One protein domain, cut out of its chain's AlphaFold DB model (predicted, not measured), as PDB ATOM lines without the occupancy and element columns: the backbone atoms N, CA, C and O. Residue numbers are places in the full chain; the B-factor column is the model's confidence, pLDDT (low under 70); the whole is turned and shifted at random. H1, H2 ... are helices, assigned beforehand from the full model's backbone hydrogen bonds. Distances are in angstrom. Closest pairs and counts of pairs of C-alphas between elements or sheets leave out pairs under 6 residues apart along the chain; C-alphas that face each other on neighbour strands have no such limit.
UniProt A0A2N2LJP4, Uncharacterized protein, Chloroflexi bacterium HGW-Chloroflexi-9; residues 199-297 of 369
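What this domain is: This is residues 199 to 297 of the 369 residues of an uncharacterized protein of Chloroflexi bacterium HGW-Chloroflexi-9 (UniProt A0A2N2LJP4). A long helical hairpin, H1 and H2, leads into a loose part of long loops holding the one short helix H3, with H4 at the far end. The 99 printed residues include four named helices, H1 to H4 in order, and no named strand: all helix. The whole is loose, radius of gyration of the C-alphas 16.8 A, and flat, spanning 49 by 35 by 18 A.

Where its parts are: Find C-alpha 199 at (1.784, 25.643, 7.494); H1, residues 199 to 222, runs 35.0 A from there, with a kink of 26 degrees near residue 211. Next come H2, residues 226 to 247, 30.3 A, and H3, residues 266 to 269. H4, residues 287 to 297, ends at C-alpha 297, (16.889, 9.200, -11.144).

How they stand to each other: H1 and H2 touch as a hairpin, opposite ways at a shallow tilt of 28 degrees; their closest C-alphas, of Leu 220 and Ala 232, are 5.6 A apart. H3 and H4 are apart from each other and from both. Every O i to N i+4 pair is within hydrogen-bond range in H4, 19 of 20 in H1, 17 of 18 in H2; H3 is too short.

The domain as a whole: The printed part has no cut. Look for long links at residues 248 to 265 and 270 to 286; pLDDT is under 70 at 270 to 280.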
ATOM      1  N   ALA A 199       3.132  25.409   6.997       90.19
ATOM      2  CA  ALA A 199       1.784  25.643   7.494       90.19
ATOM      3  C   ALA A 199       0.821  25.919   6.333       90.19
ATOM      4  O   ALA A 199      -0.181  25.223   6.197       90.19
ATOM      5  N   SER A 200       1.174  26.836   5.426       89.81
ATOM      6  CA  SER A 200       0.377  27.129   4.228       89.81
ATOM      7  C   SER A 200       0.149  25.885   3.357       89.81
ATOM      8  O   SER A 200      -0.990  25.543   3.037       89.81
ATOM      9  N   ARG A 201       1.211  25.130   3.037       90.50
ATOM     10  CA  ARG A 201       1.105  23.898   2.236       90.50
ATOM     11  C   ARG A 201       0.232  22.843   2.912       90.50
ATOM     12  O   ARG A 201      -0.576  22.209   2.238       90.50
ATOM     13  N   ARG A 202       0.391  22.644   4.222       89.62
ATOM     14  CA  ARG A 202      -0.416  21.712   5.017       89.62
ATOM     15  C   ARG A 202      -1.889  22.115   4.985       89.62
ATOM     16  O   ARG A 202      -2.734  21.264   4.724       89.62
ATOM     17  N   GLN A 203      -2.192  23.393   5.205       87.44
ATOM     18  CA  GLN A 203      -3.561  23.907   5.162       87.44
ATOM     19  C   GLN A 203      -4.207  23.678   3.790       87.44
ATOM     20  O   GLN A 203      -5.324  23.169   3.723       87.44
ATOM     21  N   THR A 204      -3.494  23.989   2.705       89.00
ATOM     22  CA  THR A 204      -3.954  23.715   1.336       89.00
ATOM     23  C   THR A 204      -4.197  22.223   1.117       89.00
ATOM     24  O   THR A 204      -5.281  21.845   0.684       89.00
ATOM     25  N   ALA A 205      -3.247  21.364   1.499       89.69
ATOM     26  CA  ALA A 205      -3.377  19.919   1.329       89.69
ATOM     27  C   ALA A 205      -4.594  19.350   2.074       89.69
ATOM     28  O   ALA A 205      -5.325  18.536   1.515       89.69
ATOM     29  N   VAL A 206      -4.860  19.792   3.308       88.56
ATOM     30  CA  VAL A 206      -6.056  19.350   4.041       88.56
ATOM     31  C   VAL A 206      -7.338  19.841   3.367       88.56
ATOM     32  O   VAL A 206      -8.269  19.054   3.189       88.56
ATOM     33  N   ARG A 207      -7.383  21.112   2.943       87.62
ATOM     34  CA  ARG A 207      -8.538  21.675   2.223       87.62
ATOM     35  C   ARG A 207      -8.851  20.914   0.938       87.62
ATOM     36  O   ARG A 207     -10.020  20.754   0.616       87.62
ATOM     37  N   GLU A 208      -7.834  20.435   0.232       91.25
ATOM     38  CA  GLU A 208      -7.996  19.638  -0.987       91.25
ATOM     39  C   GLU A 208      -8.378  18.180  -0.693       91.25
ATOM     40  O   GLU A 208      -9.198  17.595  -1.401       91.25
ATOM     41  N   LEU A 209      -7.812  17.572   0.355       92.69
ATOM     42  CA  LEU A 209      -8.037  16.157   0.663       92.69
ATOM     43  C   LEU A 209      -9.433  15.870   1.207       92.69
ATOM     44  O   LEU A 209     -10.006  14.850   0.835       92.69
ATOM     45  N   ARG A 210     -10.008  16.742   2.044       91.94
ATOM     46  CA  ARG A 210     -11.354  16.521   2.608       91.94
ATOM     47  C   ARG A 210     -12.435  16.306   1.531       91.94
ATOM     48  O   ARG A 210     -13.072  15.252   1.563       91.94
ATOM     49  N   PRO A 211     -12.645  17.221   0.560       94.38
ATOM     50  CA  PRO A 211     -13.629  17.003  -0.498       94.38
ATOM     51  C   PRO A 211     -13.249  15.814  -1.382       94.38
ATOM     52  O   PRO A 211     -14.107  14.994  -1.696       94.38
ATOM     53  N   LYS A 212     -11.959  15.636  -1.696       95.50
ATOM     54  CA  LYS A 212     -11.484  14.501  -2.495       95.50
ATOM     55  C   LYS A 212     -11.793  13.147  -1.849       95.50
ATOM     56  O   LYS A 212     -12.137  12.204  -2.551       95.50
ATOM     57  N   ILE A 213     -11.682  13.026  -0.527       96.50
ATOM     58  CA  ILE A 213     -12.033  11.801   0.205       96.50
ATOM     59  C   ILE A 213     -13.532  11.511   0.079       96.50
ATOM     60  O   ILE A 213     -13.905  10.364  -0.170       96.50
ATOM     61  N   LEU A 214     -14.389  12.532   0.182       95.88
ATOM     62  CA  LEU A 214     -15.833  12.378  -0.035       95.88
ATOM     63  C   LEU A 214     -16.139  11.944  -1.475       95.88
ATOM     64  O   LEU A 214     -16.884  10.988  -1.682       95.88
ATOM     65  N   GLU A 215     -15.520  12.589  -2.463       96.19
ATOM     66  CA  GLU A 215     -15.653  12.232  -3.880       96.19
ATOM     67  C   GLU A 215     -15.213  10.788  -4.149       96.19
ATOM     68  O   GLU A 215     -15.942  10.028  -4.786       96.19
ATOM     69  N   LEU A 216     -14.053  10.378  -3.626       96.38
ATOM     70  CA  LEU A 216     -13.533   9.016  -3.760       96.38
ATOM     71  C   LEU A 216     -14.434   7.986  -3.073       96.38
ATOM     72  O   LEU A 216     -14.606   6.887  -3.601       96.38
ATOM     73  N   SER A 217     -15.039   8.331  -1.934       97.38
ATOM     74  CA  SER A 217     -16.014   7.471  -1.257       97.38
ATOM     75  C   SER A 217     -17.255   7.250  -2.127       97.38
ATOM     76  O   SER A 217     -17.653   6.109  -2.357       97.38
ATOM     77  N   VAL A 218     -17.829   8.320  -2.685       96.56
ATOM     78  CA  VAL A 218     -19.001   8.237  -3.578       96.56
ATOM     79  C   VAL A 218     -18.668   7.493  -4.880       96.56
ATOM     80  O   VAL A 218     -19.450   6.664  -5.362       96.56
ATOM     81  N   ALA A 219     -17.489   7.745  -5.452       93.75
ATOM     82  CA  ALA A 219     -16.999   7.042  -6.634       93.75
ATOM     83  C   ALA A 219     -16.818   5.541  -6.360       93.75
ATOM     84  O   ALA A 219     -17.191   4.702  -7.183       93.75
ATOM     85  N   LEU A 220     -16.292   5.179  -5.187       96.00
ATOM     86  CA  LEU A 220     -16.137   3.787  -4.785       96.00
ATOM     87  C   LEU A 220     -17.494   3.080  -4.701       96.00
ATOM     88  O   LEU A 220     -17.622   1.960  -5.200       96.00
ATOM     89  N   ASP A 221     -18.511   3.718  -4.125       95.06
ATOM     90  CA  ASP A 221     -19.849   3.134  -3.986       95.06
ATOM     91  C   ASP A 221     -20.555   2.940  -5.332       95.06
ATOM     92  O   ASP A 221     -21.233   1.932  -5.541       95.06
ATOM     93  N   SER A 222     -20.333   3.847  -6.282       93.50
ATOM     94  CA  SER A 222     -20.924   3.778  -7.626       93.50
ATOM     95  C   SER A 222     -20.168   2.864  -8.608       93.50
ATOM     96  O   SER A 222     -20.728   2.458  -9.632       93.50
ATOM     97  N   THR A 223     -18.926   2.472  -8.304       95.50
ATOM     98  CA  THR A 223     -18.081   1.657  -9.196       95.50
ATOM     99  C   THR A 223     -18.422   0.162  -9.137       95.50
ATOM    100  O   THR A 223     -18.302  -0.488  -8.093       95.50
ATOM    101  N   ARG A 224     -18.782  -0.414 -10.297       93.12
ATOM    102  CA  ARG A 224     -19.176  -1.834 -10.448       93.12
ATOM    103  C   ARG A 224     -18.037  -2.775 -10.868       93.12
ATOM    104  O   ARG A 224     -18.115  -3.972 -10.607       93.12
ATOM    105  N   GLY A 225     -16.989  -2.261 -11.516       94.62
ATOM    106  CA  GLY A 225     -15.869  -3.064 -12.019       94.62
ATOM    107  C   GLY A 225     -14.871  -3.446 -10.922       94.62
ATOM    108  O   GLY A 225     -14.522  -2.626 -10.077       94.62
ATOM    109  N   ARG A 226     -14.407  -4.706 -10.896       93.50
ATOM    110  CA  ARG A 226     -13.528  -5.216  -9.821       93.50
ATOM    111  C   ARG A 226     -12.187  -4.479  -9.761       93.50
ATOM    112  O   ARG A 226     -11.702  -4.204  -8.666       93.50
ATOM    113  N   LYS A 227     -11.578  -4.200 -10.916       94.50
ATOM    114  CA  LYS A 227     -10.257  -3.560 -11.002       94.50
ATOM    115  C   LYS A 227     -10.356  -2.075 -10.662       94.50
ATOM    116  O   LYS A 227      -9.575  -1.576  -9.861       94.50
ATOM    117  N   GLU A 228     -11.361  -1.409 -11.211       93.25
ATOM    118  CA  GLU A 228     -11.676  -0.002 -10.980       93.25
ATOM    119  C   GLU A 228     -12.021   0.237  -9.507       93.25
ATOM    120  O   GLU A 228     -11.514   1.169  -8.893       93.25
ATOM    121  N   ARG A 229     -12.802  -0.662  -8.896       95.06
ATOM    122  CA  ARG A 229     -13.137  -0.603  -7.468       95.06
ATOM    123  C   ARG A 229     -11.911  -0.817  -6.578       95.06
ATOM    124  O   ARG A 229     -11.805  -0.181  -5.534       95.06
ATOM    125  N   ALA A 230     -10.992  -1.705  -6.966       95.06
ATOM    126  CA  ALA A 230      -9.744  -1.913  -6.231       95.06
ATOM    127  C   ALA A 230      -8.849  -0.664  -6.270       95.06
ATOM    128  O   ALA A 230      -8.312  -0.275  -5.234       95.06
ATOM    129  N   GLU A 231      -8.742  -0.012  -7.430       94.31
ATOM    130  CA  GLU A 231      -7.995   1.241  -7.584       94.31
ATOM    131  C   GLU A 231      -8.647   2.391  -6.803       94.31
ATOM    132  O   GLU A 231      -7.971   3.050  -6.018       94.31
ATOM    133  N   ALA A 232      -9.966   2.577  -6.917       93.50
ATOM    134  CA  ALA A 232     -10.697   3.593  -6.156       93.50
ATOM    135  C   ALA A 232     -10.550   3.392  -4.638       93.50
ATOM    136  O   ALA A 232     -10.308   4.346  -3.901       93.50
ATOM    137  N   ARG A 233     -10.618   2.139  -4.160       96.50
ATOM    138  CA  ARG A 233     -10.384   1.817  -2.744       96.50
ATOM    139  C   ARG A 233      -8.962   2.171  -2.324       96.50
ATOM    140  O   ARG A 233      -8.784   2.716  -1.242       96.50
ATOM    141  N   LYS A 234      -7.964   1.850  -3.148       94.69
ATOM    142  CA  LYS A 234      -6.570   2.193  -2.859       94.69
ATOM    143  C   LYS A 234      -6.400   3.708  -2.742       94.69
ATOM    144  O   LYS A 234      -5.862   4.169  -1.746       94.69
ATOM    145  N   GLN A 235      -6.919   4.472  -3.702       94.81
ATOM    146  CA  GLN A 235      -6.847   5.934  -3.682       94.81
ATOM    147  C   GLN A 235      -7.540   6.538  -2.459       94.81
ATOM    148  O   GLN A 235      -7.004   7.466  -1.860       94.81
ATOM    149  N   LEU A 236      -8.702   6.001  -2.070       96.25
ATOM    150  CA  LEU A 236      -9.406   6.424  -0.861       96.25
ATOM    151  C   LEU A 236      -8.569   6.160   0.396       96.25
ATOM    152  O   LEU A 236      -8.389   7.070   1.196       96.25
ATOM    153  N   VAL A 237      -8.020   4.949   0.538       94.06
ATOM    154  CA  VAL A 237      -7.166   4.578   1.678       94.06
ATOM    155  C   VAL A 237      -5.910   5.447   1.731       94.06
ATOM    156  O   VAL A 237      -5.555   5.929   2.801       94.06
ATOM    157  N   ASP A 238      -5.256   5.685   0.594       90.12
ATOM    158  CA  ASP A 238      -4.052   6.518   0.524       90.12
ATOM    159  C   ASP A 238      -4.366   7.983   0.889       90.12
ATOM    160  O   ASP A 238      -3.601   8.620   1.615       90.12
ATOM    161  N   ALA A 239      -5.504   8.518   0.427       93.06
ATOM    162  CA  ALA A 239      -5.947   9.873   0.755       93.06
ATOM    163  C   ALA A 239      -6.335  10.020   2.235       93.06
ATOM    164  O   ALA A 239      -5.943  11.001   2.864       93.06
ATOM    165  N   GLN A 240      -7.060   9.045   2.792       93.94
ATOM    166  CA  GLN A 240      -7.425   9.004   4.212       93.94
ATOM    167  C   GLN A 240      -6.189   8.902   5.098       93.94
ATOM    168  O   GLN A 240      -6.028   9.718   5.994       93.94
ATOM    169  N   ALA A 241      -5.267   7.984   4.795       90.12
ATOM    170  CA  ALA A 241      -4.019   7.863   5.540       90.12
ATOM    171  C   ALA A 241      -3.222   9.176   5.510       90.12
ATOM    172  O   ALA A 241      -2.745   9.630   6.544       90.12
ATOM    173  N   LEU A 242      -3.108   9.836   4.350       87.44
ATOM    174  CA  LEU A 242      -2.422  11.130   4.257       87.44
ATOM    175  C   LEU A 242      -3.101  12.222   5.102       87.44
ATOM    176  O   LEU A 242      -2.411  13.050   5.695       87.44
ATOM    177  N   LEU A 243      -4.431  12.251   5.157       90.00
ATOM    178  CA  LEU A 243      -5.146  13.219   5.980       90.00
ATOM    179  C   LEU A 243      -5.029  12.877   7.473       90.00
ATOM    180  O   LEU A 243      -4.458  13.660   8.235       90.00
ATOM    181  N   ASP A 244      -5.539  11.715   7.869       88.38
ATOM    182  CA  ASP A 244      -5.818  11.351   9.259       88.38
ATOM    183  C   ASP A 244      -4.562  10.956  10.031       88.38
ATOM    184  O   ASP A 244      -4.408  11.374  11.178       88.38
ATOM    185  N   ASP A 245      -3.646  10.210   9.405       82.81
ATOM    186  CA  ASP A 245      -2.443   9.707  10.077       82.81
ATOM    187  C   ASP A 245      -1.281  10.711  10.017       82.81
ATOM    188  O   ASP A 245      -0.303  10.564  10.751       82.81
ATOM    189  N   TRP A 246      -1.357  11.726   9.143       80.75
ATOM    190  CA  TRP A 246      -0.240  12.647   8.896       80.75
ATOM    191  C   TRP A 246      -0.601  14.099   9.085       80.75
ATOM    192  O   TRP A 246      -0.112  14.723  10.021       80.75
ATOM    193  N   LEU A 247      -1.419  14.667   8.197       86.38
ATOM    194  CA  LEU A 247      -1.657  16.108   8.217       86.38
ATOM    195  C   LEU A 247      -2.396  16.533   9.490       86.38
ATOM    196  O   LEU A 247      -2.051  17.560  10.073       86.38
ATOM    197  N   LEU A 248      -3.361  15.740   9.958       86.06
ATOM    198  CA  LEU A 248      -4.094  16.030  11.191       86.06
ATOM    199  C   LEU A 248      -3.293  15.723  12.466       86.06
ATOM    200  O   LEU A 248      -3.544  16.361  13.481       86.06
ATOM    201  N   GLN A 249      -2.294  14.834  12.405       85.88
ATOM    202  CA  GLN A 249      -1.458  14.481  13.564       85.88
ATOM    203  C   GLN A 249      -0.264  15.418  13.783       85.88
ATOM    204  O   GLN A 249       0.424  15.293  14.796       85.88
ATOM    205  N   VAL A 250       0.034  16.335  12.852       86.38
ATOM    206  CA  VAL A 250       1.152  17.269  13.050       86.38
ATOM    207  C   VAL A 250       0.827  18.185  14.236       86.38
ATOM    208  O   VAL A 250      -0.165  18.914  14.148       86.38
ATOM    209  N   PRO A 251       1.634  18.191  15.316       88.06
ATOM    210  CA  PRO A 251       1.425  19.107  16.433       88.06
ATOM    211  C   PRO A 251       1.669  20.551  15.989       88.06
ATOM    212  O   PRO A 251       2.245  20.783  14.925       88.06
ATOM    213  N   VAL A 252       1.266  21.521  16.810       87.88
ATOM    214  CA  VAL A 252       1.659  22.921  16.598       87.88
ATOM    215  C   VAL A 252       3.184  22.995  16.605       87.88
ATOM    216  O   VAL A 252       3.817  22.577  17.574       87.88
ATOM    217  N   LEU A 253       3.762  23.474  15.505       91.38
ATOM    218  CA  LEU A 253       5.209  23.572  15.338       91.38
ATOM    219  C   LEU A 253       5.683  24.996  15.604       91.38
ATOM    220  O   LEU A 253       5.052  25.965  15.177       91.38
ATOM    221  N   SER A 254       6.836  25.105  16.254       94.62
ATOM    222  CA  SER A 254       7.615  26.336  16.327       94.62
ATOM    223  C   SER A 254       8.614  26.416  15.167       94.62
ATOM    224  O   SER A 254       8.793  25.461  14.407       94.62
ATOM    225  N   ALA A 255       9.298  27.556  15.017       95.94
ATOM    226  CA  ALA A 255      10.374  27.667  14.035       95.94
ATOM    227  C   ALA A 255      11.500  26.661  14.339       95.94
ATOM    228  O   ALA A 255      12.037  26.052  13.425       95.94
ATOM    229  N   GLU A 256      11.815  26.413  15.610       96.50
ATOM    230  CA  GLU A 256      12.873  25.481  16.024       96.50
ATOM    231  C   GLU A 256      12.593  24.026  15.619       96.50
ATOM    232  O   GLU A 256      13.527  23.255  15.400       96.50
ATOM    233  N   ASP A 257      11.323  23.659  15.432       94.69
ATOM    234  CA  ASP A 257      10.937  22.332  14.948       94.69
ATOM    235  C   ASP A 257      11.169  22.143  13.439       94.69
ATOM    236  O   ASP A 257      11.052  21.023  12.928       94.69
ATOM    237  N   MET A 258      11.476  23.215  12.703       95.06
ATOM    238  CA  MET A 258      11.650  23.188  11.252       95.06
ATOM    239  C   MET A 258      13.094  22.924  10.841       95.06
ATOM    240  O   MET A 258      14.052  23.310  11.504       95.06
ATOM    241  N   CYS A 259      13.268  22.294   9.684       94.38
ATOM    242  CA  CYS A 259      14.560  22.267   9.016       94.38
ATOM    243  C   CYS A 259      14.903  23.673   8.500       94.38
ATOM    244  O   CYS A 259      14.051  24.350   7.926       94.38
ATOM    245  N   SER A 260      16.150  24.119   8.667       95.94
ATOM    246  CA  SER A 260      16.595  25.407   8.114       95.94
ATOM    247  C   SER A 260      16.804  25.369   6.597       95.94
ATOM    248  O   SER A 260      16.882  26.418   5.968       95.94
ATOM    249  N   GLU A 261      16.883  24.176   6.002       94.69
ATOM    250  CA  GLU A 261      17.227  23.999   4.583       94.69
ATOM    251  C   GLU A 261      16.034  23.606   3.706       94.69
ATOM    252  O   GLU A 261      16.138  23.572   2.480       94.69
ATOM    253  N   CYS A 262      14.892  23.265   4.306       93.38
ATOM    254  CA  CYS A 262      13.694  22.926   3.551       93.38
ATOM    255  C   CYS A 262      12.419  23.167   4.358       93.38
ATOM    256  O   CYS A 262      12.432  23.292   5.575       93.38
ATOM    257  N   THR A 263      11.279  23.135   3.673       92.88
ATOM    258  CA  THR A 263       9.957  23.400   4.258       92.88
ATOM    259  C   THR A 263       9.387  22.235   5.071       92.88
ATOM    260  O   THR A 263       8.172  22.110   5.176       92.88
ATOM    261  N   GLN A 264      10.220  21.329   5.583       91.00
ATOM    262  CA  GLN A 264       9.774  20.160   6.346       91.00
ATOM    263  C   GLN A 264      10.222  20.264   7.809       91.00
ATOM    264  O   GLN A 264      11.271  20.851   8.085       91.00
ATOM    265  N   PRO A 265       9.459  19.687   8.752       91.38
ATOM    266  CA  PRO A 265       9.894  19.547  10.136       91.38
ATOM    267  C   PRO A 265      11.225  18.797  10.223       91.38
ATOM    268  O   PRO A 265      11.397  17.756   9.587       91.38
ATOM    269  N   ALA A 266      12.155  19.278  11.048       90.12
ATOM    270  CA  ALA A 266      13.496  18.708  11.169       90.12
ATOM    271  C   ALA A 266      13.455  17.221  11.554       90.12
ATOM    272  O   ALA A 266      14.177  16.396  10.991       90.12
ATOM    273  N   LYS A 267      12.528  16.848  12.449       86.12
ATOM    274  CA  LYS A 267      12.339  15.462  12.907       86.12
ATOM    275  C   LYS A 267      11.957  14.496  11.781       86.12
ATOM    276  O   LYS A 267      12.213  13.301  11.899       86.12
ATOM    277  N   TRP A 268      11.374  14.983  10.682       84.25
ATOM    278  CA  TRP A 268      10.985  14.131   9.550       84.25
ATOM    279  C   TRP A 268      12.180  13.658   8.719       84.25
ATOM    280  O   TRP A 268      12.044  12.716   7.941       84.25
ATOM    281  N   HIS A 269      13.355  14.258   8.914       81.38
ATOM    282  CA  HIS A 269      14.593  13.804   8.288       81.38
ATOM    283  C   HIS A 269      15.249  12.629   9.028       81.38
ATOM    284  O   HIS A 269      16.065  11.928   8.438       81.38
ATOM    285  N   LEU A 270      14.886  12.392  10.295       68.00
ATOM    286  CA  LEU A 270      15.599  11.474  11.197       68.00
ATOM    287  C   LEU A 270      15.111  10.025  11.125       68.00
ATOM    288  O   LEU A 270      15.794   9.117  11.589       68.00
ATOM    289  N   THR A 271      13.925   9.779  10.571       59.44
ATOM    290  CA  THR A 271      13.318   8.443  10.633       59.44
ATOM    291  C   THR A 271      13.790   7.511   9.529       59.44
ATOM    292  O   THR A 271      13.518   6.315   9.620       59.44
ATOM    293  N   GLY A 272      14.452   8.015   8.476       50.34
ATOM    294  CA  GLY A 272      15.015   7.201   7.387       50.34
ATOM    295  C   GLY A 272      14.018   6.334   6.612       50.34
ATOM    296  O   GLY A 272      14.394   5.674   5.643       50.34
ATOM    297  N   ARG A 273      12.741   6.320   7.013       45.81
ATOM    298  CA  ARG A 273      11.675   5.549   6.390       45.81
ATOM    299  C   ARG A 273      11.231   6.261   5.124       45.81
ATOM    300  O   ARG A 273      10.156   6.848   5.046       45.81
ATOM    301  N   VAL A 274      12.021   6.072   4.073       45.88
ATOM    302  CA  VAL A 274      11.415   5.785   2.771       45.88
ATOM    303  C   VAL A 274      10.447   4.620   3.017       45.88
ATOM    304  O   VAL A 274      10.793   3.720   3.776       45.88
ATOM    305  N   MET A 275       9.266   4.605   2.399       44.22
ATOM    306  CA  MET A 275       8.186   3.618   2.608       44.22
ATOM    307  C   MET A 275       7.267   3.999   3.784       44.22
ATOM    308  O   MET A 275       7.351   3.483   4.891       44.22
ATOM    309  N   ARG A 276       6.347   4.946   3.620       41.19
ATOM    310  CA  ARG A 276       5.055   4.669   2.960       41.19
ATOM    311  C   ARG A 276       4.452   5.922   2.315       41.19
ATOM    312  O   ARG A 276       3.574   5.812   1.471       41.19
ATOM    313  N   ILE A 277       4.933   7.098   2.714       47.25
ATOM    314  CA  ILE A 277       4.384   8.417   2.393       47.25
ATOM    315  C   ILE A 277       5.597   9.318   2.139       47.25
ATOM    316  O   ILE A 277       6.470   9.415   2.995       47.25
ATOM    317  N   GLY A 278       5.710   9.886   0.932       51.75
ATOM    318  CA  GLY A 278       6.914  10.542   0.376       51.75
ATOM    319  C   GLY A 278       7.384  11.840   1.054       51.75
ATOM    320  O   GLY A 278       7.879  12.732   0.373       51.75
ATOM    321  N   TRP A 279       7.204  11.951   2.369       53.75
ATOM    322  CA  TRP A 279       7.448  13.130   3.198       53.75
ATOM    323  C   TRP A 279       8.511  12.896   4.283       53.75
ATOM    324  O   TRP A 279       9.051  13.862   4.811       53.75
ATOM    325  N   GLN A 280       8.856  11.637   4.583       65.31
ATOM    326  CA  GLN A 280      10.005  11.284   5.423       65.31
ATOM    327  C   GLN A 280      11.172  10.877   4.529       65.31
ATOM    328  O   GLN A 280      11.208   9.784   3.964       65.31
ATOM    329  N   ALA A 281      12.107  11.799   4.353       70.56
ATOM    330  CA  ALA A 281      13.334  11.570   3.615       70.56
ATOM    331  C   ALA A 281      14.444  12.441   4.211       70.56
ATOM    332  O   ALA A 281      14.144  13.499   4.787       70.56
ATOM    333  N   PRO A 282      15.715  12.047   4.031       83.38
ATOM    334  CA  PRO A 282      16.831  12.957   4.241       83.38
ATOM    335  C   PRO A 282      16.579  14.281   3.506       83.38
ATOM    336  O   PRO A 282      15.921  14.307   2.455       83.38
ATOM    337  N   CYS A 283      17.057  15.388   4.073       87.44
ATOM    338  CA  CYS A 283      16.776  16.708   3.518       87.44
ATOM    339  C   CYS A 283      17.282  16.794   2.065       87.44
ATOM    340  O   CYS A 283      18.427  16.427   1.800       87.44
ATOM    341  N   PRO A 284      16.484  17.289   1.100       87.31
ATOM    342  CA  PRO A 284      16.924  17.400  -0.292       87.31
ATOM    343  C   PRO A 284      18.097  18.372  -0.487       87.31
ATOM    344  O   PRO A 284      18.771  18.288  -1.506       87.31
ATOM    345  N   ALA A 285      18.347  19.267   0.473       89.88
ATOM    346  CA  ALA A 285      19.495  20.168   0.463       89.88
ATOM    347  C   ALA A 285      20.809  19.491   0.899       89.88
ATOM    348  O   ALA A 285      21.876  20.084   0.762       89.88
ATOM    349  N   TRP A 286      20.757  18.266   1.433       91.38
ATOM    350  CA  TRP A 286      21.949  17.548   1.876       91.38
ATOM    351  C   TRP A 286      22.780  17.056   0.680       91.38
ATOM    352  O   TRP A 286      22.263  16.297  -0.149       91.38
ATOM    353  N   PRO A 287      24.063  17.457   0.568       91.44
ATOM    354  CA  PRO A 287      24.835  17.262  -0.653       91.44
ATOM    355  C   PRO A 287      25.016  15.800  -1.074       91.44
ATOM    356  O   PRO A 287      24.872  15.479  -2.258       91.44
ATOM    357  N   ALA A 288      25.359  14.892  -0.153       88.38
ATOM    358  CA  ALA A 288      25.618  13.502  -0.523       88.38
ATOM    359  C   ALA A 288      24.313  12.749  -0.817       88.38
ATOM    360  O   ALA A 288      24.248  11.989  -1.788       88.38
ATOM    361  N   TRP A 289      23.259  12.995  -0.038       87.12
ATOM    362  CA  TRP A 289      21.921  12.486  -0.317       87.12
ATOM    363  C   TRP A 289      21.408  12.925  -1.689       87.12
ATOM    364  O   TRP A 289      20.980  12.079  -2.478       87.12
ATOM    365  N   TRP A 290      21.500  14.214  -2.015       84.94
ATOM    366  CA  TRP A 290      21.030  14.722  -3.300       84.94
ATOM    367  C   TRP A 290      21.752  14.057  -4.477       84.94
ATOM    368  O   TRP A 290      21.103  13.559  -5.398       84.94
ATOM    369  N   LYS A 291      23.080  13.903  -4.393       89.25
ATOM    370  CA  LYS A 291      23.871  13.160  -5.391       89.25
ATOM    371  C   LYS A 291      23.399  11.709  -5.554       89.25
ATOM    372  O   LYS A 291      23.360  11.190  -6.672       89.25
ATOM    373  N   ARG A 292      23.019  11.031  -4.461       86.00
ATOM    374  CA  ARG A 292      22.444   9.671  -4.524       86.00
ATOM    375  C   ARG A 292      21.088   9.673  -5.235       86.00
ATOM    376  O   ARG A 292      20.855   8.807  -6.079       86.00
ATOM    377  N   VAL A 293      20.221  10.639  -4.928       83.62
ATOM    378  CA  VAL A 293      18.908  10.795  -5.576       83.62
ATOM    379  C   VAL A 293      19.062  11.061  -7.074       83.62
ATOM    380  O   VAL A 293      18.388  10.409  -7.872       83.62
ATOM    381  N   GLU A 294      19.964  11.955  -7.479       85.50
ATOM    382  CA  GLU A 294      20.252  12.241  -8.891       85.50
ATOM    383  C   GLU A 294      20.734  11.000  -9.641       85.50
ATOM    384  O   GLU A 294      20.194  10.667 -10.698       85.50
ATOM    385  N   LYS A 295      21.685  10.256  -9.063       88.62
ATOM    386  CA  LYS A 295      22.165   8.995  -9.643       88.62
ATOM    387  C   LYS A 295      21.030   7.978  -9.797       88.62
ATOM    388  O   LYS A 295      20.909   7.348 -10.845       88.62
ATOM    389  N   GLY A 296      20.181   7.831  -8.780       86.00
ATOM    390  CA  GLY A 296      19.012   6.953  -8.838       86.00
ATOM    391  C   GLY A 296      18.025   7.360  -9.935       86.00
ATOM    392  O   GLY A 296      17.568   6.512 -10.701       86.00
ATOM    393  N   ARG A 297      17.742   8.662 -10.071       86.12
ATOM    394  CA  ARG A 297      16.889   9.200 -11.144       86.12
ATOM    395  C   ARG A 297      17.472   8.926 -12.526       86.12
ATOM    396  O   ARG A 297      16.729   8.491 -13.400       86.12
TER     397      ARG A 297